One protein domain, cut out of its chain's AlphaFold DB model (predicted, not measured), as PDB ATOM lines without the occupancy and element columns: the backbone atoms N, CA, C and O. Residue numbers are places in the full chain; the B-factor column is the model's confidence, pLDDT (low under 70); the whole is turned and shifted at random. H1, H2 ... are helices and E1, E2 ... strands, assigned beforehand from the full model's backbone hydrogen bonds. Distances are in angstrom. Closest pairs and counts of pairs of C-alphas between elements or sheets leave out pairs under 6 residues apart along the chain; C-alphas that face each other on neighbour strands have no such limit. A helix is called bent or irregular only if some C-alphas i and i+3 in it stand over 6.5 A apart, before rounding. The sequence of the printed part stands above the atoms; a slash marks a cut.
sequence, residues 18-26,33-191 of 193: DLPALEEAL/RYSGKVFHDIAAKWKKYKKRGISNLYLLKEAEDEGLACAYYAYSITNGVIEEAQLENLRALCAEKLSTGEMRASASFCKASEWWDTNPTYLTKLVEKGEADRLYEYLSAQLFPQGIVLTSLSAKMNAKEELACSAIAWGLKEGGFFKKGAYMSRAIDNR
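This is residues 18 to 26 and 33 to 191 of the 193 residues of an uncharacterized protein of Oribacterium sinus F0268 (UniProt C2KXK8). Two strongly twisted sheets sit partly face to face as a sandwich, their strands crossed at 64 degrees, and E1 of the one runs on into E2 of the other at 75 degrees. H1 and H2 cover the sheet E1 E6 E7 E4; H3, H4 and H6 cover one face of the sheet E2 E3 E5, with H7 on its opposite face, and H5 packs on H6. The printed part has 168 residues, with seven named helices and seven named strands in the order H1 H2 E1 E2 E3 H3 H4 E4 H5 H6 E5 H7 E6 E7; both sheets are antiparallel, and the class is mixed, helices and strands. The whole is compact, with a radius of gyration of the C-alphas of 15.3 A and spans of 42 by 37 by 33 A.

H1, residues 19 to 26, and H2, residues 37 to 46, touch about perpendicular at 88 degrees, closest at the C-alphas of Leu 26 and Ala 43, 4.9 A. They are on the same face of the sheet of E1, residues 52 to 56, E6, residues 165 to 173, E7, residues 182 to 189, and E4, residues 116 to 118, at heights of 9.0 A and 9.9 A: two layers, helices on one face. Within hydrogen-bond range are N 55 and O 168, 3.0 A, in E1 and E6; N 171 and O 184, 2.8 A, in the hairpin E6 and E7; and N 118 and O 183, 2.8 A, in E4 and E7. The other sheet is E2, residues 58 to 65, E3, residues 68 to 76, and E5, residues 148 to 156, with N 63 and O 70 at 2.9 A in the hairpin E2 and E3, and N 71 and O 153 at 2.8 A in E3 and E5. It has three layers, helices on both faces: H3, residues 84 to 97, H4, residues 100 to 107, and H6, residues 135 to 146, on one, H7, residues 157 to 163, on the other. H5, residues 120 to 128, touches H6 at a steep tilt of 66 degrees, opposite ways, closest at the C-alphas of Thr 124 and Ala 141, 4.2 A. Every O i to N i+4 pair is within hydrogen-bond range in H1, H3, H4 and H5, but 5 of 6 in H2, 6 of 8 in H6 and 0 of 3 in H7, where 3 of 4 O i to N i+3 pairs are. H7 is irregular, C-alphas 158 and 161 being 8.0 A apart, and H6 only just, C-alphas 142 and 145 being 6.8 A apart.

H1 begins at C-alpha 19 (157.897, 320.919, 282.081), and E7 ends at C-alpha 189 (150.133, 332.969, 282.554). E5 is 27.0 A long, E3 26.3 A, E6 23.1 A and H3 19.7 A.

Residues 27 to 32 are not printed; C-alphas 26 and 33 are 11.7 A apart across the cut. Of the links that are printed whole, none is long. Mean pLDDT of the printed part is 91.2; residues 176 to 179 are under 70.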
ATOM      1  N   ASP A  18     159.361 324.163 284.799       94.94
ATOM      2  CA  ASP A  18     159.574 322.737 284.981       94.94
ATOM      3  C   ASP A  18     158.514 321.981 284.182       94.94
ATOM      4  O   ASP A  18     157.386 321.784 284.635       94.94
ATOM      5  N   LEU A  19     158.845 321.622 282.940       95.31
ATOM      6  CA  LEU A  19     157.897 320.919 282.081       95.31
ATOM      7  C   LEU A  19     157.405 319.615 282.751       95.31
ATOM      8  O   LEU A  19     156.194 319.478 282.903       95.31
ATOM      9  N   PRO A  20     158.260 318.707 283.261       95.44
ATOM     10  CA  PRO A  20     157.784 317.507 283.958       95.44
ATOM     11  C   PRO A  20     156.750 317.780 285.062       95.44
ATOM     12  O   PRO A  20     155.681 317.166 285.066       95.44
ATOM     13  N   ALA A  21     157.014 318.740 285.954       96.06
ATOM     14  CA  ALA A  21     156.078 319.073 287.027       96.06
ATOM     15  C   ALA A  21     154.780 319.713 286.506       96.06
ATOM     16  O   ALA A  21     153.716 319.560 287.110       96.06
ATOM     17  N   LEU A  22     154.842 320.460 285.401       96.06
ATOM     18  CA  LEU A  22     153.663 321.067 284.783       96.06
ATOM     19  C   LEU A  22     152.790 320.017 284.092       96.06
ATOM     20  O   LEU A  22     151.561 320.089 284.158       96.06
ATOM     21  N   GLU A  23     153.411 319.027 283.454       95.94
ATOM     22  CA  GLU A  23     152.705 317.900 282.855       95.94
ATOM     23  C   GLU A  23     151.995 317.093 283.940       95.94
ATOM     24  O   GLU A  23     150.799 316.829 283.818       95.94
ATOM     25  N   GLU A  24     152.684 316.804 285.047       95.94
ATOM     26  CA  GLU A  24     152.082 316.174 286.222       95.94
ATOM     27  C   GLU A  24     150.891 316.984 286.748       95.94
ATOM     28  O   GLU A  24     149.820 316.418 286.972       95.94
ATOM     29  N   ALA A  25     151.017 318.308 286.867       95.88
ATOM     30  CA  ALA A  25     149.921 319.155 287.327       95.88
ATOM     31  C   ALA A  25     148.703 319.120 286.397       95.88
ATOM     32  O   ALA A  25     147.565 319.113 286.867       95.88
ATOM     33  N   LEU A  26     148.895 319.048 285.081       95.00
ATOM     34  CA  LEU A  26     147.777 318.886 284.151       95.00
ATOM     35  C   LEU A  26     147.217 317.454 284.159       95.00
ATOM     36  O   LEU A  26     146.014 317.263 283.955       95.00
ATOM     37  N   ARG A  33     155.172 321.597 292.451       92.94
ATOM     38  CA  ARG A  33     155.532 322.939 291.971       92.94
ATOM     39  C   ARG A  33     154.334 323.744 291.482       92.94
ATOM     40  O   ARG A  33     154.305 324.956 291.671       92.94
ATOM     41  N   TYR A  34     153.346 323.090 290.873       93.81
ATOM     42  CA  TYR A  34     152.219 323.766 290.235       93.81
ATOM     43  C   TYR A  34     150.895 323.240 290.772       93.81
ATOM     44  O   TYR A  34     150.532 322.081 290.582       93.81
ATOM     45  N   SER A  35     150.134 324.108 291.429       91.31
ATOM     46  CA  SER A  35     148.853 323.743 292.027       91.31
ATOM     47  C   SER A  35     147.812 324.843 291.846       91.31
ATOM     48  O   SER A  35     148.126 326.002 291.577       91.31
ATOM     49  N   GLY A  36     146.538 324.467 291.960       90.75
ATOM     50  CA  GLY A  36     145.415 325.394 291.895       90.75
ATOM     51  C   GLY A  36     144.397 325.053 290.813       90.75
ATOM     52  O   GLY A  36     144.632 324.267 289.895       90.75
ATOM     53  N   LYS A  37     143.221 325.682 290.918       91.25
ATOM     54  CA  LYS A  37     142.059 325.382 290.065       91.25
ATOM     55  C   LYS A  37     142.344 325.552 288.566       91.25
ATOM     56  O   LYS A  37     141.777 324.827 287.753       91.25
ATOM     57  N   VAL A  38     143.231 326.479 288.202       91.44
ATOM     58  CA  VAL A  38     143.566 326.767 286.801       91.44
ATOM     59  C   VAL A  38     144.080 325.528 286.058       91.44
ATOM     60  O   VAL A  38     143.676 325.294 284.920       91.44
ATOM     61  N   PHE A  39     144.891 324.687 286.708       94.06
ATOM     62  CA  PHE A  39     145.455 323.491 286.083       94.06
ATOM     63  C   PHE A  39     144.379 322.441 285.814       94.06
ATOM     64  O   PHE A  39     144.358 321.854 284.734       94.06
ATOM     65  N   HIS A  40     143.401 322.293 286.711       91.50
ATOM     66  CA  HIS A  40     142.219 321.466 286.457       91.50
ATOM     67  C   HIS A  40     141.384 321.982 285.270       91.50
ATOM     68  O   HIS A  40     140.947 321.190 284.429       91.50
ATOM     69  N   ASP A  41     141.183 323.301 285.171       91.62
ATOM     70  CA  ASP A  41     140.403 323.918 284.090       91.62
ATOM     71  C   ASP A  41     141.082 323.732 282.716       91.62
ATOM     72  O   ASP A  41     140.414 323.495 281.703       91.62
ATOM     73  N   ILE A  42     142.416 323.808 282.668       94.12
ATOM     74  CA  ILE A  42     143.210 323.519 281.466       94.12
ATOM     75  C   ILE A  42     143.145 322.017 281.147       94.12
ATOM     76  O   ILE A  42     142.791 321.631 280.024       94.12
ATOM     77  N   ALA A  43     143.401 321.163 282.140       93.62
ATOM     78  CA  ALA A  43     143.429 319.709 282.004       93.62
ATOM     79  C   ALA A  43     142.142 319.137 281.395       93.62
ATOM     80  O   ALA A  43     142.200 318.248 280.543       93.62
ATOM     81  N   ALA A  44     140.977 319.675 281.776       91.69
ATOM     82  CA  ALA A  44     139.671 319.205 281.315       91.69
ATOM     83  C   ALA A  44     139.523 319.191 279.781       91.69
ATOM     84  O   ALA A  44     138.823 318.337 279.228       91.69
ATOM     85  N   LYS A  45     140.168 320.127 279.075       91.31
ATOM     86  CA  LYS A  45     140.187 320.146 277.605       91.31
ATOM     87  C   LYS A  45     141.437 319.474 277.044       91.31
ATOM     88  O   LYS A  45     141.308 318.711 276.091       91.31
ATOM     89  N   TRP A  46     142.599 319.701 277.650       94.50
ATOM     90  CA  TRP A  46     143.882 319.143 277.212       94.50
ATOM     91  C   TRP A  46     143.883 317.602 277.153       94.50
ATOM     92  O   TRP A  46     144.266 317.019 276.140       94.50
ATOM     93  N   LYS A  47     143.319 316.926 278.163       93.81
ATOM     94  CA  LYS A  47     143.232 315.451 278.230       93.81
ATOM     95  C   LYS A  47     142.342 314.807 277.166       93.81
ATOM     96  O   LYS A  47     142.399 313.597 276.967       93.81
ATOM     97  N   LYS A  48     141.513 315.586 276.460       92.31
ATOM     98  CA  LYS A  48     140.674 315.065 275.365       92.31
ATOM     99  C   LYS A  48     141.497 314.704 274.127       92.31
ATOM    100  O   LYS A  48     141.001 313.985 273.260       92.31
ATOM    101  N   TYR A  49     142.726 315.207 274.023       92.44
ATOM    102  CA  TYR A  49     143.604 314.967 272.885       92.44
ATOM    103  C   TYR A  49     144.532 313.781 273.163       92.44
ATOM    104  O   TYR A  49     145.223 313.732 274.181       92.44
ATOM    105  N   LYS A  50     144.562 312.815 272.236       91.06
ATOM    106  CA  LYS A  50     145.447 311.643 272.331       91.06
ATOM    107  C   LYS A  50     146.914 312.040 272.211       91.06
ATOM    108  O   LYS A  50     147.721 311.634 273.036       91.06
ATOM    109  N   LYS A  51     147.229 312.861 271.207       94.38
ATOM    110  CA  LYS A  51     148.525 313.518 271.065       94.38
ATOM    111  C   LYS A  51     148.425 314.911 271.673       94.38
ATOM    112  O   LYS A  51     147.675 315.749 271.172       94.38
ATOM    113  N   ARG A  52     149.149 315.129 272.760       95.62
ATOM    114  CA  ARG A  52     149.166 316.366 273.539       95.62
ATOM    115  C   ARG A  52     150.540 316.552 274.160       95.62
ATOM    116  O   ARG A  52     151.311 315.599 274.210       95.62
ATOM    117  N   GLY A  53     150.812 317.759 274.619       96.75
ATOM    118  CA  GLY A  53     152.028 318.071 275.344       96.75
ATOM    119  C   GLY A  53     151.962 319.455 275.960       96.75
ATOM    120  O   GLY A  53     150.941 320.151 275.887       96.75
ATOM    121  N   ILE A  54     153.079 319.822 276.562       97.44
ATOM    122  CA  ILE A  54     153.348 321.139 277.118       97.44
ATOM    123  C   ILE A  54     154.694 321.626 276.596       97.44
ATOM    124  O   ILE A  54     155.564 320.827 276.241       97.44
ATOM    125  N   SER A  55     154.858 322.938 276.546       97.50
ATOM    126  CA  SER A  55     156.072 323.547 276.014       97.50
ATOM    127  C   SER A  55     156.374 324.847 276.724       97.50
ATOM    128  O   SER A  55     155.460 325.524 277.202       97.50
ATOM    129  N   ASN A  56     157.646 325.236 276.696       96.06
ATOM    130  CA  ASN A  56     158.004 326.629 276.894       96.06
ATOM    131  C   ASN A  56     157.354 327.474 275.793       96.06
ATOM    132  O   ASN A  56     157.307 327.078 274.622       96.06
ATOM    133  N   LEU A  57     156.851 328.636 276.191       95.31
ATOM    134  CA  LEU A  57     156.299 329.645 275.306       95.31
ATOM    135  C   LEU A  57     157.284 330.808 275.232       95.31
ATOM    136  O   LEU A  57     157.628 331.411 276.245       95.31
ATOM    137  N   TYR A  58     157.756 331.102 274.027       93.38
ATOM    138  CA  TYR A  58     158.805 332.087 273.800       93.38
ATOM    139  C   TYR A  58     158.222 333.302 273.100       93.38
ATOM    140  O   TYR A  58     157.707 333.171 271.990       93.38
ATOM    141  N   LEU A  59     158.308 334.481 273.721       92.88
ATOM    142  CA  LEU A  59     157.945 335.722 273.044       92.88
ATOM    143  C   LEU A  59     158.975 336.031 271.954       92.88
ATOM    144  O   LEU A  59     160.192 335.996 272.181       92.88
ATOM    145  N   LEU A  60     158.457 336.354 270.778       92.44
ATOM    146  CA  LEU A  60     159.215 336.813 269.626       92.44
ATOM    147  C   LEU A  60     159.112 338.329 269.443       92.44
ATOM    148  O   LEU A  60     160.093 338.953 269.051       92.44
ATOM    149  N   LYS A  61     157.928 338.905 269.685       91.50
ATOM    150  CA  LYS A  61     157.667 340.347 269.579       91.50
ATOM    151  C   LYS A  61     156.386 340.724 270.313       91.50
ATOM    152  O   LYS A  61     155.402 339.991 270.232       91.50
ATOM    153  N   GLU A  62     156.368 341.896 270.927       90.94
ATOM    154  CA  GLU A  62     155.163 342.542 271.447       90.94
ATOM    155  C   GLU A  62     154.930 343.900 270.784       90.94
ATOM    156  O   GLU A  62     155.833 344.489 270.186       90.94
ATOM    157  N   ALA A  63     153.682 344.355 270.823       89.50
ATOM    158  CA  ALA A  63     153.290 345.671 270.352       89.50
ATOM    159  C   ALA A  63     151.979 346.108 271.010       89.50
ATOM    160  O   ALA A  63     151.106 345.286 271.287       89.50
ATOM    161  N   GLU A  64     151.806 347.412 271.187       89.62
ATOM    162  CA  GLU A  64     150.550 348.020 271.623       89.62
ATOM    163  C   GLU A  64     149.917 348.773 270.441       89.62
ATOM    164  O   GLU A  64     150.609 349.484 269.711       89.62
ATOM    165  N   ASP A  65     148.611 348.599 270.221       84.12
ATOM    166  CA  ASP A  65     147.859 349.256 269.144       84.12
ATOM    167  C   ASP A  65     146.389 349.462 269.525       84.12
ATOM    168  O   ASP A  65     145.706 348.527 269.942       84.12
ATOM    169  N   GLU A  66     145.895 350.694 269.378       84.19
ATOM    170  CA  GLU A  66     144.496 351.093 269.629       84.19
ATOM    171  C   GLU A  66     143.851 350.478 270.895       84.19
ATOM    172  O   GLU A  66     142.719 349.990 270.880       84.19
ATOM    173  N   GLY A  67     144.564 350.501 272.026       85.44
ATOM    174  CA  GLY A  67     144.038 350.002 273.304       85.44
ATOM    175  C   GLY A  67     144.086 348.476 273.476       85.44
ATOM    176  O   GLY A  67     143.531 347.952 274.452       85.44
ATOM    177  N   LEU A  68     144.787 347.772 272.585       89.06
ATOM    178  CA  LEU A  68     145.153 346.366 272.724       89.06
ATOM    179  C   LEU A  68     146.670 346.214 272.844       89.06
ATOM    180  O   LEU A  68     147.424 346.862 272.128       89.06
ATOM    181  N   ALA A  69     147.098 345.293 273.700       91.19
ATOM    182  CA  ALA A  69     148.436 344.726 273.654       91.19
ATOM    183  C   ALA A  69     148.383 343.439 272.825       91.19
ATOM    184  O   ALA A  69     147.442 342.649 272.952       91.19
ATOM    185  N   CYS A  70     149.373 343.238 271.965       91.31
ATOM    186  CA  CYS A  70     149.529 342.067 271.118       91.31
ATOM    187  C   CYS A  70     150.901 341.452 271.361       91.31
ATOM    188  O   CYS A  70     151.901 342.160 271.445       91.31
ATOM    189  N   ALA A  71     150.951 340.130 271.401       92.19
ATOM    190  CA  ALA A  71     152.169 339.395 271.644       92.19
ATOM    191  C   ALA A  71     152.253 338.176 270.729       92.19
ATOM    192  O   ALA A  71     151.290 337.428 270.544       92.19
ATOM    193  N   TYR A  72     153.417 338.012 270.121       93.31
ATOM    194  CA  TYR A  72     153.697 337.002 269.123       93.31
ATOM    195  C   TYR A  72     154.674 335.992 269.699       93.31
ATOM    196  O   TYR A  72     155.764 336.365 270.129       93.31
ATOM    197  N   TYR A  73     154.291 334.720 269.710       94.44
ATOM    198  CA  TYR A  73     155.018 333.658 270.394       94.44
ATOM    199  C   TYR A  73     155.372 332.499 269.470       94.44
ATOM    200  O   TYR A  73     154.709 332.248 268.461       94.44
ATOM    201  N   ALA A  74     156.364 331.725 269.901       95.38
ATOM    202  CA  ALA A  74     156.697 330.416 269.368       95.38
ATOM    203  C   ALA A  74     156.716 329.358 270.475       95.38
ATOM    204  O   ALA A  74     157.036 329.649 271.627       95.38
ATOM    205  N   TYR A  75     156.407 328.117 270.112       96.62
ATOM    206  CA  TYR A  75     156.569 326.953 270.981       96.62
ATOM    207  C   TYR A  75     156.860 325.690 270.164       96.62
ATOM    208  O   TYR A  75     156.476 325.579 268.999       96.62
ATOM    209  N   SER A  76     157.549 324.730 270.781       96.69
ATOM    210  CA  SER A  76     157.894 323.444 270.164       96.69
ATOM    211  C   SER A  76     156.843 322.384 270.490       96.69
ATOM    212  O   SER A  76     156.520 322.180 271.652       96.69
ATOM    213  N   ILE A  77     156.335 321.669 269.488       96.31
ATOM    214  CA  ILE A  77     155.420 320.521 269.648       96.31
ATOM    215  C   ILE A  77     156.160 319.171 269.662       96.31
ATOM    216  O   ILE A  77     155.541 318.117 269.481       96.31
ATOM    217  N   THR A  78     157.486 319.196 269.817       94.50
ATOM    218  CA  THR A  78     158.328 317.998 269.930       94.50
ATOM    219  C   THR A  78     158.747 317.786 271.383       94.50
ATOM    220  O   THR A  78     158.028 317.136 272.130       94.50
ATOM    221  N   ASN A  79     159.873 318.356 271.802       90.12
ATOM    222  CA  ASN A  79     160.429 318.254 273.154       90.12
ATOM    223  C   ASN A  79     160.073 319.455 274.053       90.12
ATOM    224  O   ASN A  79     160.605 319.573 275.152       90.12
ATOM    225  N   GLY A  80     159.221 320.369 273.580       92.38
ATOM    226  CA  GLY A  80     158.777 321.530 274.350       92.38
ATOM    227  C   GLY A  80     159.804 322.661 274.477       92.38
ATOM    228  O   GLY A  80     159.525 323.647 275.159       92.38
ATOM    229  N   VAL A  81     160.958 322.560 273.809       93.75
ATOM    230  CA  VAL A  81     162.057 323.537 273.864       93.75
ATOM    231  C   VAL A  81     162.444 323.966 272.448       93.75
ATOM    232  O   VAL A  81     162.429 323.156 271.524       93.75
ATOM    233  N   ILE A  82     162.778 325.245 272.270       92.56
ATOM    234  CA  ILE A  82     163.361 325.782 271.032       92.56
ATOM    235  C   ILE A  82     164.793 326.221 271.339       92.56
ATOM    236  O   ILE A  82     165.049 326.778 272.406       92.56
ATOM    237  N   GLU A  83     165.721 325.942 270.425       90.81
ATOM    238  CA  GLU A  83     167.124 326.333 270.561       90.81
ATOM    239  C   GLU A  83     167.290 327.861 270.545       90.81
ATOM    240  O   GLU A  83     166.642 328.560 269.763       90.81
ATOM    241  N   GLU A  84     168.195 328.383 271.376       87.81
ATOM    242  CA  GLU A  84     168.383 329.829 271.540       87.81
ATOM    243  C   GLU A  84     168.790 330.523 270.233       87.81
ATOM    244  O   GLU A  84     168.173 331.511 269.850       87.81
ATOM    245  N   ALA A  85     169.734 329.953 269.478       88.94
ATOM    246  CA  ALA A  85     170.155 330.514 268.192       88.94
ATOM    247  C   ALA A  85     168.988 330.614 267.190       88.94
ATOM    248  O   ALA A  85     168.911 331.543 266.384       88.94
ATOM    249  N   GLN A  86     168.043 329.671 267.234       91.56
ATOM    250  CA  GLN A  86     166.842 329.732 266.409       91.56
ATOM    251  C   GLN A  86     165.880 330.827 266.888       91.56
ATOM    252  O   GLN A  86     165.305 331.535 266.060       91.56
ATOM    253  N   LEU A  87     165.720 330.995 268.204       91.44
ATOM    254  CA  LEU A  87     164.892 332.050 268.792       91.44
ATOM    255  C   LEU A  87     165.428 333.449 268.492       91.44
ATOM    256  O   LEU A  87     164.648 334.321 268.118       91.44
ATOM    257  N   GLU A  88     166.736 333.664 268.617       90.62
ATOM    258  CA  GLU A  88     167.387 334.939 268.299       90.62
ATOM    259  C   GLU A  88     167.156 335.331 266.837       90.62
ATOM    260  O   GLU A  88     166.719 336.447 266.550       90.62
ATOM    261  N   ASN A  89     167.348 334.383 265.914       91.12
ATOM    262  CA  ASN A  89     167.081 334.602 264.494       91.12
ATOM    263  C   ASN A  89     165.608 334.947 264.229       91.12
ATOM    264  O   ASN A  89     165.311 335.854 263.449       91.12
ATOM    265  N   LEU A  90     164.672 334.256 264.889       92.44
ATOM    266  CA  LEU A  90     163.243 334.540 264.755       92.44
ATOM    267  C   LEU A  90     162.867 335.910 265.316       92.44
ATOM    268  O   LEU A  90     162.115 336.640 264.674       92.44
ATOM    269  N   ARG A  91     163.408 336.286 266.474       93.25
ATOM    270  CA  ARG A  91     163.195 337.604 267.085       93.25
ATOM    271  C   ARG A  91     163.716 338.720 266.193       93.25
ATOM    272  O   ARG A  91     162.982 339.672 265.949       93.25
ATOM    273  N   ALA A  92     164.925 338.579 265.648       91.50
ATOM    274  CA  ALA A  92     165.490 339.553 264.717       91.50
ATOM    275  C   ALA A  92     164.599 339.725 263.474       91.50
ATOM    276  O   ALA A  92     164.252 340.846 263.097       91.50
ATOM    277  N   LEU A  93     164.147 338.612 262.889       92.88
ATOM    278  CA  LEU A  93     163.267 338.633 261.725       92.88
ATOM    279  C   LEU A  93     161.899 339.261 262.033       92.88
ATOM    280  O   LEU A  93     161.402 340.073 261.253       92.88
ATOM    281  N   CYS A  94     161.283 338.921 263.169       92.19
ATOM    282  CA  CYS A  94     160.021 339.521 263.598       92.19
ATOM    283  C   CYS A  94     160.184 341.013 263.920       92.19
ATOM    284  O   CYS A  94     159.322 341.819 263.562       92.19
ATOM    285  N   ALA A  95     161.282 341.419 264.555       90.44
ATOM    286  CA  ALA A  95     161.571 342.825 264.810       90.44
ATOM    287  C   ALA A  95     161.599 343.623 263.497       90.44
ATOM    288  O   ALA A  95     160.937 344.657 263.411       90.44
ATOM    289  N   GLU A  96     162.258 343.088 262.465       90.81
ATOM    290  CA  GLU A  96     162.415 343.742 261.163       90.81
ATOM    291  C   GLU A  96     161.146 343.709 260.293       90.81
ATOM    292  O   GLU A  96     160.803 344.705 259.657       90.81
ATOM    293  N   LYS A  97     160.456 342.562 260.219       92.94
ATOM    294  CA  LYS A  97     159.420 342.316 259.199       92.94
ATOM    295  C   LYS A  97     157.991 342.291 259.733       92.94
ATOM    296  O   LYS A  97     157.064 342.547 258.968       92.94
ATOM    297  N   LEU A  98     157.781 341.963 261.010       91.62
ATOM    298  CA  LEU A  98     156.435 341.793 261.556       91.62
ATOM    299  C   LEU A  98     155.844 343.156 261.927       91.62
ATOM    300  O   LEU A  98     156.291 343.794 262.880       91.62
ATOM    301  N   SER A  99     154.836 343.613 261.191       90.31
ATOM    302  CA  SER A  99     154.170 344.882 261.498       90.31
ATOM    303  C   SER A  99     153.190 344.752 262.669       90.31
ATOM    304  O   SER A  99     152.559 343.710 262.858       90.31
ATOM    305  N   THR A 100     152.991 345.841 263.416       88.00
ATOM    306  CA  THR A 100     151.978 345.914 264.482       88.00
ATOM    307  C   THR A 100     150.568 345.622 263.957       88.00
ATOM    308  O   THR A 100     149.805 344.899 264.596       88.00
ATOM    309  N   GLY A 101     150.231 346.113 262.757       89.19
ATOM    310  CA  GLY A 101     148.933 345.855 262.128       89.19
ATOM    311  C   GLY A 101     148.702 344.370 261.829       89.19
ATOM    312  O   GLY A 101     147.613 343.850 262.077       89.19
ATOM    313  N   GLU A 102     149.732 343.655 261.368       89.69
ATOM    314  CA  GLU A 102     149.652 342.204 261.161       89.69
ATOM    315  C   GLU A 102     149.531 341.442 262.488       89.69
ATOM    316  O   GLU A 102     148.724 340.506 262.593       89.69
ATOM    317  N   MET A 103     150.284 341.858 263.515       89.94
ATOM    318  CA  MET A 103     150.173 341.289 264.862       89.94
ATOM    319  C   MET A 103     148.745 341.413 265.377       89.94
ATOM    320  O   MET A 103     148.161 340.402 265.768       89.94
ATOM    321  N   ARG A 104     148.150 342.606 265.287       87.94
ATOM    322  CA  ARG A 104     146.765 342.853 265.688       87.94
ATOM    323  C   ARG A 104     145.774 342.030 264.880       87.94
ATOM    324  O   ARG A 104     144.901 341.392 265.468       87.94
ATOM    325  N   ALA A 105     145.898 342.005 263.554       88.50
ATOM    326  CA  ALA A 105     144.991 341.246 262.693       88.50
ATOM    327  C   ALA A 105     144.997 339.743 263.017       88.50
ATOM    328  O   ALA A 105     143.966 339.079 262.908       88.50
ATOM    329  N   SER A 106     146.147 339.213 263.435       85.56
ATOM    330  CA  SER A 106     146.296 337.810 263.835       85.56
ATOM    331  C   SER A 106     145.854 337.569 265.287       85.56
ATOM    332  O   SER A 106     145.239 336.548 265.585       85.56
ATOM    333  N   ALA A 107     146.121 338.518 266.186       83.81
ATOM    334  CA  ALA A 107     145.868 338.401 267.621       83.81
ATOM    335  C   ALA A 107     144.417 338.688 268.033       83.81
ATOM    336  O   ALA A 107     143.968 338.168 269.052       83.81
ATOM    337  N   SER A 108     143.672 339.495 267.266       76.00
ATOM    338  CA  SER A 108     142.327 339.995 267.630       76.00
ATOM    339  C   SER A 108     141.292 338.898 267.921       76.00
ATOM    340  O   SER A 108     140.242 339.170 268.501       76.00
ATOM    341  N   PHE A 109     141.576 337.656 267.528       70.94
ATOM    342  CA  PHE A 109     140.706 336.499 267.734       70.94
ATOM    343  C   PHE A 109     141.150 335.577 268.882       70.94
ATOM    344  O   PHE A 109     140.436 334.620 269.177       70.94
ATOM    345  N   CYS A 110     142.298 335.832 269.522       80.19
ATOM    346  CA  CYS A 110     142.911 334.906 270.477       80.19
ATOM    347  C   CYS A 110     143.361 335.622 271.760       80.19
ATOM    348  O   CYS A 110     144.254 336.466 271.723       80.19
ATOM    349  N   LYS A 111     142.781 335.245 272.905       86.56
ATOM    350  CA  LYS A 111     143.249 335.658 274.241       86.56
ATOM    351  C   LYS A 111     144.089 334.558 274.878       86.56
ATOM    352  O   LYS A 111     143.787 333.382 274.691       86.56
ATOM    353  N   ALA A 112     145.055 334.934 275.713       85.69
ATOM    354  CA  ALA A 112     145.935 333.986 276.403       85.69
ATOM    355  C   ALA A 112     145.184 332.959 277.274       85.69
ATOM    356  O   ALA A 112     145.558 331.788 277.325       85.69
ATOM    357  N   SER A 113     144.090 333.373 277.917       86.19
ATOM    358  CA  SER A 113     143.292 332.522 278.808       86.19
ATOM    359  C   SER A 113     142.316 331.582 278.089       86.19
ATOM    360  O   SER A 113     141.753 330.679 278.716       86.19
ATOM    361  N   GLU A 114     142.106 331.763 276.785       91.19
ATOM    362  CA  GLU A 114     141.185 330.957 275.990       91.19
ATOM    363  C   GLU A 114     141.915 329.792 275.306       91.19
ATOM    364  O   GLU A 114     143.133 329.679 275.327       91.19
ATOM    365  N   TRP A 115     141.152 328.866 274.730       93.00
ATOM    366  CA  TRP A 115     141.708 327.796 273.907       93.00
ATOM    367  C   TRP A 115     141.480 328.127 272.438       93.00
ATOM    368  O   TRP A 115     140.324 328.155 272.009       93.00
ATOM    369  N   TRP A 116     142.549 328.264 271.667       91.94
ATOM    370  CA  TRP A 116     142.499 328.566 270.235       91.94
ATOM    371  C   TRP A 116     143.083 327.426 269.406       91.94
ATOM    372  O   TRP A 116     143.700 326.504 269.940       91.94
ATOM    373  N   ASP A 117     142.847 327.462 268.098       90.62
ATOM    374  CA  ASP A 117     143.414 326.511 267.153       90.62
ATOM    375  C   ASP A 117     144.385 327.169 266.178       90.62
ATOM    376  O   ASP A 117     144.072 328.183 265.561       90.62
ATOM    377  N   THR A 118     145.524 326.517 265.976       90.69
ATOM    378  CA  THR A 118     146.478 326.823 264.912       90.69
ATOM    379  C   THR A 118     146.553 325.629 263.972       90.69
ATOM    380  O   THR A 118     146.770 324.500 264.409       90.69
ATOM    381  N   ASN A 119     146.383 325.842 262.666       91.69
ATOM    382  CA  ASN A 119     146.491 324.772 261.672       91.69
ATOM    383  C   ASN A 119     147.725 324.976 260.779       91.69
ATOM    384  O   ASN A 119     147.591 325.444 259.649       91.69
ATOM    385  N   PRO A 120     148.928 324.617 261.254       90.75
ATOM    386  CA  PRO A 120     150.158 324.864 260.508       90.75
ATOM    387  C   PRO A 120     150.225 324.062 259.200       90.75
ATOM    388  O   PRO A 120     150.820 324.520 258.229       90.75
ATOM    389  N   THR A 121     149.543 322.913 259.110       91.38
ATOM    390  CA  THR A 121     149.413 322.159 257.851       91.38
ATOM    391  C   THR A 121     148.611 322.930 256.804       91.38
ATOM    392  O   THR A 121     148.963 322.921 255.627       91.38
ATOM    393  N   TYR A 122     147.528 323.596 257.211       91.75
ATOM    394  CA  TYR A 122     146.775 324.472 256.317       91.75
ATOM    395  C   TYR A 122     147.618 325.672 255.874       91.75
ATOM    396  O   TYR A 122     147.671 325.946 254.680       91.75
ATOM    397  N   LEU A 123     148.322 326.322 256.807       92.94
ATOM    398  CA  LEU A 123     149.199 327.461 256.502       92.94
ATOM    399  C   LEU A 123     150.314 327.069 255.522       92.94
ATOM    400  O   LEU A 123     150.560 327.783 254.558       92.94
ATOM    401  N   THR A 124     150.909 325.884 255.701       93.88
ATOM    402  CA  THR A 124     151.906 325.332 254.768       93.88
ATOM    403  C   THR A 124     151.336 325.205 253.356       93.88
ATOM    404  O   THR A 124     151.926 325.709 252.408       93.88
ATOM    405  N   LYS A 125     150.140 324.623 253.214       94.12
ATOM    406  CA  LYS A 125     149.476 324.485 251.907       94.12
ATOM    407  C   LYS A 125     149.117 325.822 251.268       94.12
ATOM    408  O   LYS A 125     149.098 325.927 250.049       94.12
ATOM    409  N   LEU A 126     148.762 326.810 252.080       95.00
ATOM    410  CA  LEU A 126     148.409 328.148 251.622       95.00
ATOM    411  C   LEU A 126     149.649 328.857 251.044       95.00
ATOM    412  O   LEU A 126     149.584 329.408 249.946       95.00
ATOM    413  N   VAL A 127     150.807 328.711 251.698       96.56
ATOM    414  CA  VAL A 127     152.107 329.168 251.174       96.56
ATOM    415  C   VAL A 127     152.502 328.419 249.898       96.56
ATOM    416  O   VAL A 127     152.878 329.050 248.916       96.56
ATOM    417  N   GLU A 128     152.370 327.089 249.865       95.38
ATOM    418  CA  GLU A 128     152.692 326.267 248.683       95.38
ATOM    419  C   GLU A 128     151.877 326.649 247.439       95.38
ATOM    420  O   GLU A 128     152.347 326.495 246.313       95.38
ATOM    421  N   LYS A 129     150.658 327.158 247.631       96.25
ATOM    422  CA  LYS A 129     149.794 327.648 246.552       96.25
ATOM    423  C   LYS A 129     150.080 329.091 246.131       96.25
ATOM    424  O   LYS A 129     149.486 329.549 245.160       96.25
ATOM    425  N   GLY A 130     150.952 329.803 246.845       95.62
ATOM    426  CA  GLY A 130     151.184 331.234 246.636       95.62
ATOM    427  C   GLY A 130     150.008 332.113 247.071       95.62
ATOM    428  O   GLY A 130     149.856 333.213 246.559       95.62
ATOM    429  N   GLU A 131     149.169 331.623 247.987       95.88
ATOM    430  CA  GLU A 131     147.985 332.327 248.512       95.88
ATOM    431  C   GLU A 131     148.272 333.014 249.864       95.88
ATOM    432  O   GLU A 131     147.347 333.475 250.526       95.88
ATOM    433  N   ALA A 132     149.537 333.028 250.304       94.00
ATOM    434  CA  ALA A 132     149.966 333.634 251.565       94.00
ATOM    435  C   ALA A 132     150.263 335.122 251.409       94.00
ATOM    436  O   ALA A 132     151.067 335.523 250.567       94.00
ATOM    437  N   ASP A 133     149.699 335.918 252.308       91.62
ATOM    438  CA  ASP A 133     149.809 337.377 252.303       91.62
ATOM    439  C   ASP A 133     150.515 337.912 253.556       91.62
ATOM    440  O   ASP A 133     150.897 339.082 253.609       91.62
ATOM    441  N   ARG A 134     150.681 337.076 254.589       91.75
ATOM    442  CA  ARG A 134     151.169 337.494 255.911       91.75
ATOM    443  C   ARG A 134     152.467 336.799 256.280       91.75
ATOM    444  O   ARG A 134     152.619 335.598 256.054       91.75
ATOM    445  N   LEU A 135     153.367 337.515 256.954       93.12
ATOM    446  CA  LEU A 135     154.593 336.933 257.502       93.12
ATOM    447  C   LEU A 135     154.287 335.730 258.406       93.12
ATOM    448  O   LEU A 135     154.993 334.725 258.344       93.12
ATOM    449  N   TYR A 136     153.206 335.792 259.190       92.00
ATOM    450  CA  TYR A 136     152.755 334.670 260.018       92.00
ATOM    451  C   TYR A 136     152.547 333.371 259.236       92.00
ATOM    452  O   TYR A 136     152.895 332.300 259.732       92.00
ATOM    453  N   GLU A 137     152.004 333.442 258.023       93.94
ATOM    454  CA  GLU A 137     151.709 332.266 257.203       93.94
ATOM    455  C   GLU A 137     153.006 331.649 256.675       93.94
ATOM    456  O   GLU A 137     153.237 330.451 256.857       93.94
ATOM    457  N   TYR A 138     153.889 332.489 256.125       95.44
ATOM    458  CA  TYR A 138     155.206 332.082 255.630       95.44
ATOM    459  C   TYR A 138     156.080 331.473 256.728       95.44
ATOM    460  O   TYR A 138     156.615 330.376 256.553       95.44
ATOM    461  N   LEU A 139     156.182 332.128 257.889       95.12
ATOM    462  CA  LEU A 139     156.976 331.606 259.001       95.12
ATOM    463  C   LEU A 139     156.376 330.331 259.587       95.12
ATOM    464  O   LEU A 139     157.114 329.390 259.875       95.12
ATOM    465  N   SER A 140     155.048 330.257 259.723       94.50
ATOM    466  CA  SER A 140     154.390 329.036 260.202       94.50
ATOM    467  C   SER A 140     154.685 327.848 259.287       94.50
ATOM    468  O   SER A 140     154.970 326.759 259.781       94.50
ATOM    469  N   ALA A 141     154.662 328.050 257.967       95.56
ATOM    470  CA  ALA A 141     155.003 327.017 256.994       95.56
ATOM    471  C   ALA A 141     156.478 326.591 257.081       95.56
ATOM    472  O   ALA A 141     156.779 325.400 257.051       95.56
ATOM    473  N   GLN A 142     157.398 327.548 257.232       95.88
ATOM    474  CA  GLN A 142     158.837 327.282 257.325       95.88
ATOM    475  C   GLN A 142     159.229 326.539 258.615       95.88
ATOM    476  O   GLN A 142     160.131 325.695 258.613       95.88
ATOM    477  N   LEU A 143     158.585 326.874 259.733       96.00
ATOM    478  CA  LEU A 143     158.937 326.372 261.061       96.00
ATOM    479  C   LEU A 143     158.247 325.056 261.410       96.00
ATOM    480  O   LEU A 143     158.793 324.255 262.172       96.00
ATOM    481  N   PHE A 144     157.077 324.789 260.831       95.62
ATOM    482  CA  PHE A 144     156.313 323.593 261.164       95.62
ATOM    483  C   PHE A 144     157.045 322.265 260.897       95.62
ATOM    484  O   PHE A 144     156.974 321.389 261.763       95.62
ATOM    485  N   PRO A 145     157.809 322.089 259.796       95.31
ATOM    486  CA  PRO A 145     158.633 320.893 259.592       95.31
ATOM    487  C   PRO A 145     159.665 320.647 260.700       95.31
ATOM    488  O   PRO A 145     160.065 319.509 260.925       95.31
ATOM    489  N   GLN A 146     160.072 321.700 261.412       95.12
ATOM    490  CA  GLN A 146     161.010 321.640 262.536       95.12
ATOM    491  C   GLN A 146     160.292 321.383 263.871       95.12
ATOM    492  O   GLN A 146     160.920 321.322 264.924       95.12
ATOM    493  N   GLY A 147     158.966 321.228 263.845       95.69
ATOM    494  CA  GLY A 147     158.155 321.025 265.036       95.69
ATOM    495  C   GLY A 147     157.912 322.300 265.837       95.69
ATOM    496  O   GLY A 147     157.609 322.203 267.023       95.69
ATOM    497  N   ILE A 148     158.023 323.479 265.222       96.81
ATOM    498  CA  ILE A 148     157.755 324.765 265.874       96.81
ATOM    499  C   ILE A 148     156.441 325.335 265.355       96.81
ATOM    500  O   ILE A 148     156.165 325.328 264.154       96.81
ATOM    501  N   VAL A 149     155.623 325.834 266.275       96.19
ATOM    502  CA  VAL A 149     154.340 326.461 265.979       96.19
ATOM    503  C   VAL A 149     154.363 327.900 266.470       96.19
ATOM    504  O   VAL A 149     154.787 328.181 267.592       96.19
ATOM    505  N   LEU A 150     153.889 328.804 265.618       94.56
ATOM    506  CA  LEU A 150     153.704 330.209 265.951       94.56
ATOM    507  C   LEU A 150     152.282 330.471 266.434       94.56
ATOM    508  O   LEU A 150     151.329 329.791 266.047       94.56
ATOM    509  N   THR A 151     152.136 331.485 267.276       91.94
ATOM    510  CA  THR A 151     150.830 331.979 267.704       91.94
ATOM    511  C   THR A 151     150.894 333.468 267.999       91.94
ATOM    512  O   THR A 151     151.942 333.995 268.353       91.94
ATOM    513  N   SER A 152     149.756 334.146 267.872       91.00
ATOM    514  CA  SER A 152     149.604 335.556 268.224       91.00
ATOM    515  C   SER A 152     148.450 335.695 269.208       91.00
ATOM    516  O   SER A 152     147.390 335.110 268.987       91.00
ATOM    517  N   LEU A 153     148.658 336.432 270.294       92.75
ATOM    518  CA  LEU A 153     147.693 336.632 271.374       92.75
ATOM    519  C   LEU A 153     147.475 338.120 271.603       92.75
ATOM    520  O   LEU A 153     148.401 338.913 271.449       92.75
ATOM    521  N   SER A 154     146.252 338.503 271.963       92.00
ATOM    522  CA  SER A 154     145.929 339.873 272.353       92.00
ATOM    523  C   SER A 154     145.239 339.932 273.704       92.00
ATOM    524  O   SER A 154     144.545 339.005 274.133       92.00
ATOM    525  N   ALA A 155     145.414 341.071 274.359       91.50
ATOM    526  CA  ALA A 155     144.686 341.455 275.550       91.50
ATOM    527  C   ALA A 155     144.325 342.940 275.470       91.50
ATOM    528  O   ALA A 155     144.949 343.723 274.754       91.50
ATOM    529  N   LYS A 156     143.305 343.348 276.227       91.12
ATOM    530  CA  LYS A 156     143.065 344.776 276.458       91.12
ATOM    531  C   LYS A 156     144.223 345.354 277.261       91.12
ATOM    532  O   LYS A 156     144.780 344.656 278.101       91.12
ATOM    533  N   MET A 157     144.529 346.635 277.070       88.81
ATOM    534  CA  MET A 157     145.629 347.299 277.783       88.81
ATOM    535  C   MET A 157     145.563 347.162 279.310       88.81
ATOM    536  O   MET A 157     146.583 346.962 279.957       88.81
ATOM    537  N   ASN A 158     144.362 347.191 279.891       89.94
ATOM    538  CA  ASN A 158     144.157 347.002 281.332       89.94
ATOM    539  C   ASN A 158     144.342 345.550 281.819       89.94
ATOM    540  O   ASN A 158     144.214 345.291 283.009       89.94
ATOM    541  N   ALA A 159     144.585 344.615 280.904       89.50
ATOM    542  CA  ALA A 159     144.841 343.203 281.154       89.50
ATOM    543  C   ALA A 159     146.096 342.729 280.397       89.50
ATOM    544  O   ALA A 159     146.248 341.536 280.149       89.50
ATOM    545  N   LYS A 160     146.994 343.644 279.992       88.31
ATOM    546  CA  LYS A 160     148.167 343.293 279.177       88.31
ATOM    547  C   LYS A 160     149.108 342.312 279.873       88.31
ATOM    548  O   LYS A 160     149.711 341.480 279.211       88.31
ATOM    549  N   GLU A 161     149.151 342.352 281.202       87.94
ATOM    550  CA  GLU A 161     149.909 341.416 282.037       87.94
ATOM    551  C   GLU A 161     149.501 339.949 281.813       87.94
ATOM    552  O   GLU A 161     150.314 339.060 282.028       87.94
ATOM    553  N   GLU A 162     148.286 339.672 281.315       89.12
ATOM    554  CA  GLU A 162     147.855 338.304 280.978       89.12
ATOM    555  C   GLU A 162     148.626 337.694 279.800       89.12
ATOM    556  O   GLU A 162     148.565 336.486 279.567       89.12
ATOM    557  N   LEU A 163     149.339 338.519 279.033       91.31
ATOM    558  CA  LEU A 163     150.226 338.066 277.969       91.31
ATOM    559  C   LEU A 163     151.588 337.623 278.527       91.31
ATOM    560  O   LEU A 163     152.298 336.884 277.854       91.31
ATOM    561  N   ALA A 164     151.948 337.949 279.770       91.62
ATOM    562  CA  ALA A 164     153.166 337.429 280.385       91.62
ATOM    563  C   ALA A 164     153.024 335.916 280.659       91.62
ATOM    564  O   ALA A 164     152.607 335.488 281.731       91.62
ATOM    565  N   CYS A 165     153.333 335.094 279.656       92.94
ATOM    566  CA  CYS A 165     153.155 333.646 279.648       92.94
ATOM    567  C   CYS A 165     154.469 332.965 279.250       92.94
ATOM    568  O   CYS A 165     155.017 333.257 278.188       92.94
ATOM    569  N   SER A 166     154.926 332.010 280.059       93.31
ATOM    570  CA  SER A 166     156.167 331.255 279.809       93.31
ATOM    571  C   SER A 166     155.915 329.804 279.410       93.31
ATOM    572  O   SER A 166     156.843 329.116 278.989       93.31
ATOM    573  N   ALA A 167     154.672 329.325 279.500       95.50
ATOM    574  CA  ALA A 167     154.308 327.965 279.118       95.50
ATOM    575  C   ALA A 167     153.024 327.911 278.289       95.50
ATOM    576  O   ALA A 167     152.194 328.823 278.298       95.50
ATOM    577  N   ILE A 168     152.851 326.805 277.572       96.75
ATOM    578  CA  ILE A 168     151.662 326.531 276.771       96.75
ATOM    579  C   ILE A 168     151.310 325.047 276.836       96.75
ATOM    580  O   ILE A 168     152.179 324.184 276.737       96.75
ATOM    581  N   ALA A 169     150.019 324.752 276.973       97.38
ATOM    582  CA  ALA A 169     149.476 323.411 276.806       97.38
ATOM    583  C   ALA A 169     148.891 323.282 275.399       97.38
ATOM    584  O   ALA A 169     148.148 324.159 274.953       97.38
ATOM    585  N   TRP A 170     149.185 322.184 274.705       97.12
ATOM    586  CA  TRP A 170     148.707 321.951 273.342       97.12
ATOM    587  C   TRP A 170     148.228 320.512 273.129       97.12
ATOM    588  O   TRP A 170     148.663 319.574 273.796       97.12
ATOM    589  N   GLY A 171     147.314 320.327 272.178       95.81
ATOM    590  CA  GLY A 171     146.779 319.028 271.779       95.81
ATOM    591  C   GLY A 171     146.412 318.981 270.299       95.81
ATOM    592  O   GLY A 171     145.814 319.915 269.770       95.81
ATOM    593  N   LEU A 172     146.754 317.893 269.609       94.19
ATOM    594  CA  LEU A 172     146.453 317.713 268.191       94.19
ATOM    595  C   LEU A 172     145.020 317.210 267.995       94.19
ATOM    596  O   LEU A 172     144.611 316.171 268.523       94.19
ATOM    597  N   LYS A 173     144.266 317.910 267.150       88.44
ATOM    598  CA  LYS A 173     142.931 317.504 266.718       88.44
ATOM    599  C   LYS A 173     143.013 316.585 265.495       88.44
ATOM    600  O   LYS A 173     143.074 317.036 264.352       88.44
ATOM    601  N   GLU A 174     142.972 315.277 265.730       81.44
ATOM    602  CA  GLU A 174     143.080 314.261 264.665       81.44
ATOM    603  C   GLU A 174     141.750 313.959 263.941       81.44
ATOM    604  O   GLU A 174     141.757 313.438 262.823       81.44
ATOM    605  N   GLY A 175     140.604 314.309 264.542       70.44
ATOM    606  CA  GLY A 175     139.261 313.996 264.032       70.44
ATOM    607  C   GLY A 175     138.299 315.192 263.952       70.44
ATOM    608  O   GLY A 175     138.520 316.239 264.562       70.44
ATOM    609  N   GLY A 176     137.200 315.008 263.210       64.62
ATOM    610  CA  GLY A 176     136.140 316.000 262.982       64.62
ATOM    611  C   GLY A 176     136.097 316.542 261.546       64.62
ATOM    612  O   GLY A 176     137.112 316.556 260.853       64.62
ATOM    613  N   PHE A 177     134.916 316.996 261.106       52.94
ATOM    614  CA  PHE A 177     134.709 317.583 259.769       52.94
ATOM    615  C   PHE A 177     135.438 318.922 259.580       52.94
ATOM    616  O   PHE A 177     135.869 319.241 258.478       52.94
ATOM    617  N   PHE A 178     135.628 319.684 260.662       59.06
ATOM    618  CA  PHE A 178     136.301 320.981 260.645       59.06
ATOM    619  C   PHE A 178     137.584 320.936 261.487       59.06
ATOM    620  O   PHE A 178     137.558 320.489 262.643       59.06
ATOM    621  N   LYS A 179     138.684 321.474 260.935       69.88
ATOM    622  CA  LYS A 179     139.979 321.689 261.620       69.88
ATOM    623  C   LYS A 179     140.787 320.415 261.921       69.88
ATOM    624  O   LYS A 179     141.507 320.356 262.916       69.88
ATOM    625  N   LYS A 180     140.676 319.384 261.077       80.38
ATOM    626  CA  LYS A 180     141.557 318.205 261.151       80.38
ATOM    627  C   LYS A 180     143.018 318.635 260.972       80.38
ATOM    628  O   LYS A 180     143.323 319.383 260.044       80.38
ATOM    629  N   GLY A 181     143.899 318.159 261.851       82.94
ATOM    630  CA  GLY A 181     145.322 318.511 261.856       82.94
ATOM    631  C   GLY A 181     145.651 319.824 262.575       82.94
ATOM    632  O   GLY A 181     146.811 320.224 262.585       82.94
ATOM    633  N   ALA A 182     144.664 320.491 263.182       90.88
ATOM    634  CA  ALA A 182     144.907 321.693 263.969       90.88
ATOM    635  C   ALA A 182     145.422 321.358 265.377       90.88
ATOM    636  O   ALA A 182     144.948 320.415 266.018       90.88
ATOM    637  N   TYR A 183     146.352 322.167 265.867       93.62
ATOM    638  CA  TYR A 183     146.812 322.171 267.248       93.62
ATOM    639  C   TYR A 183     145.927 323.111 268.051       93.62
ATOM    640  O   TYR A 183     145.789 324.283 267.721       93.62
ATOM    641  N   MET A 184     145.289 322.564 269.074       94.25
ATOM    642  CA  MET A 184     144.482 323.296 270.035       94.25
ATOM    643  C   MET A 184     145.384 323.668 271.197       94.25
ATOM    644  O   MET A 184     145.933 322.767 271.828       94.25
ATOM    645  N   SER A 185     145.508 324.956 271.489       95.19
ATOM    646  CA  SER A 185     146.509 325.453 272.428       95.19
ATOM    647  C   SER A 185     145.920 326.458 273.410       95.19
ATOM    648  O   SER A 185     144.905 327.097 273.122       95.19
ATOM    649  N   ARG A 186     146.537 326.549 274.590       95.75
ATOM    650  CA  ARG A 186     146.226 327.533 275.629       95.75
ATOM    651  C   ARG A 186     147.493 327.919 276.377       95.75
ATOM    652  O   ARG A 186     148.197 327.042 276.880       95.75
ATOM    653  N   ALA A 187     147.762 329.218 276.453       95.25
ATOM    654  CA  ALA A 187     148.900 329.761 277.182       95.25
ATOM    655  C   ALA A 187     148.650 329.706 278.691       95.25
ATOM    656  O   ALA A 187     147.507 329.685 279.163       95.25
ATOM    657  N   ILE A 188     149.745 329.649 279.436       94.25
ATOM    658  CA  ILE A 188     149.758 329.590 280.888       94.25
ATOM    659  C   ILE A 188     150.489 330.832 281.372       94.25
ATOM    660  O   ILE A 188     151.693 330.991 281.174       94.25
ATOM    661  N   ASP A 189     149.701 331.709 281.975       92.62
ATOM    662  CA  ASP A 189     150.133 332.969 282.554       92.62
ATOM    663  C   ASP A 189     151.133 332.734 283.693       92.62
ATOM    664  O   ASP A 189     150.969 331.829 284.519       92.62
ATOM    665  N   ASN A 190     152.163 333.574 283.736       92.00
ATOM    666  CA  ASN A 190     153.250 333.521 284.702       92.00
ATOM    667  C   ASN A 190     152.769 333.619 286.150       92.00
ATOM    668  O   ASN A 190     153.463 333.146 287.040       92.00
ATOM    669  N   ARG A 191     151.594 334.182 286.433       90.44
ATOM    670  CA  ARG A 191     151.017 334.224 287.789       90.44
ATOM    671  C   ARG A 191     150.720 332.835 288.362       90.44
ATOM    672  O   ARG A 191     150.555 332.711 289.571       90.44
TER     673      ARG A 191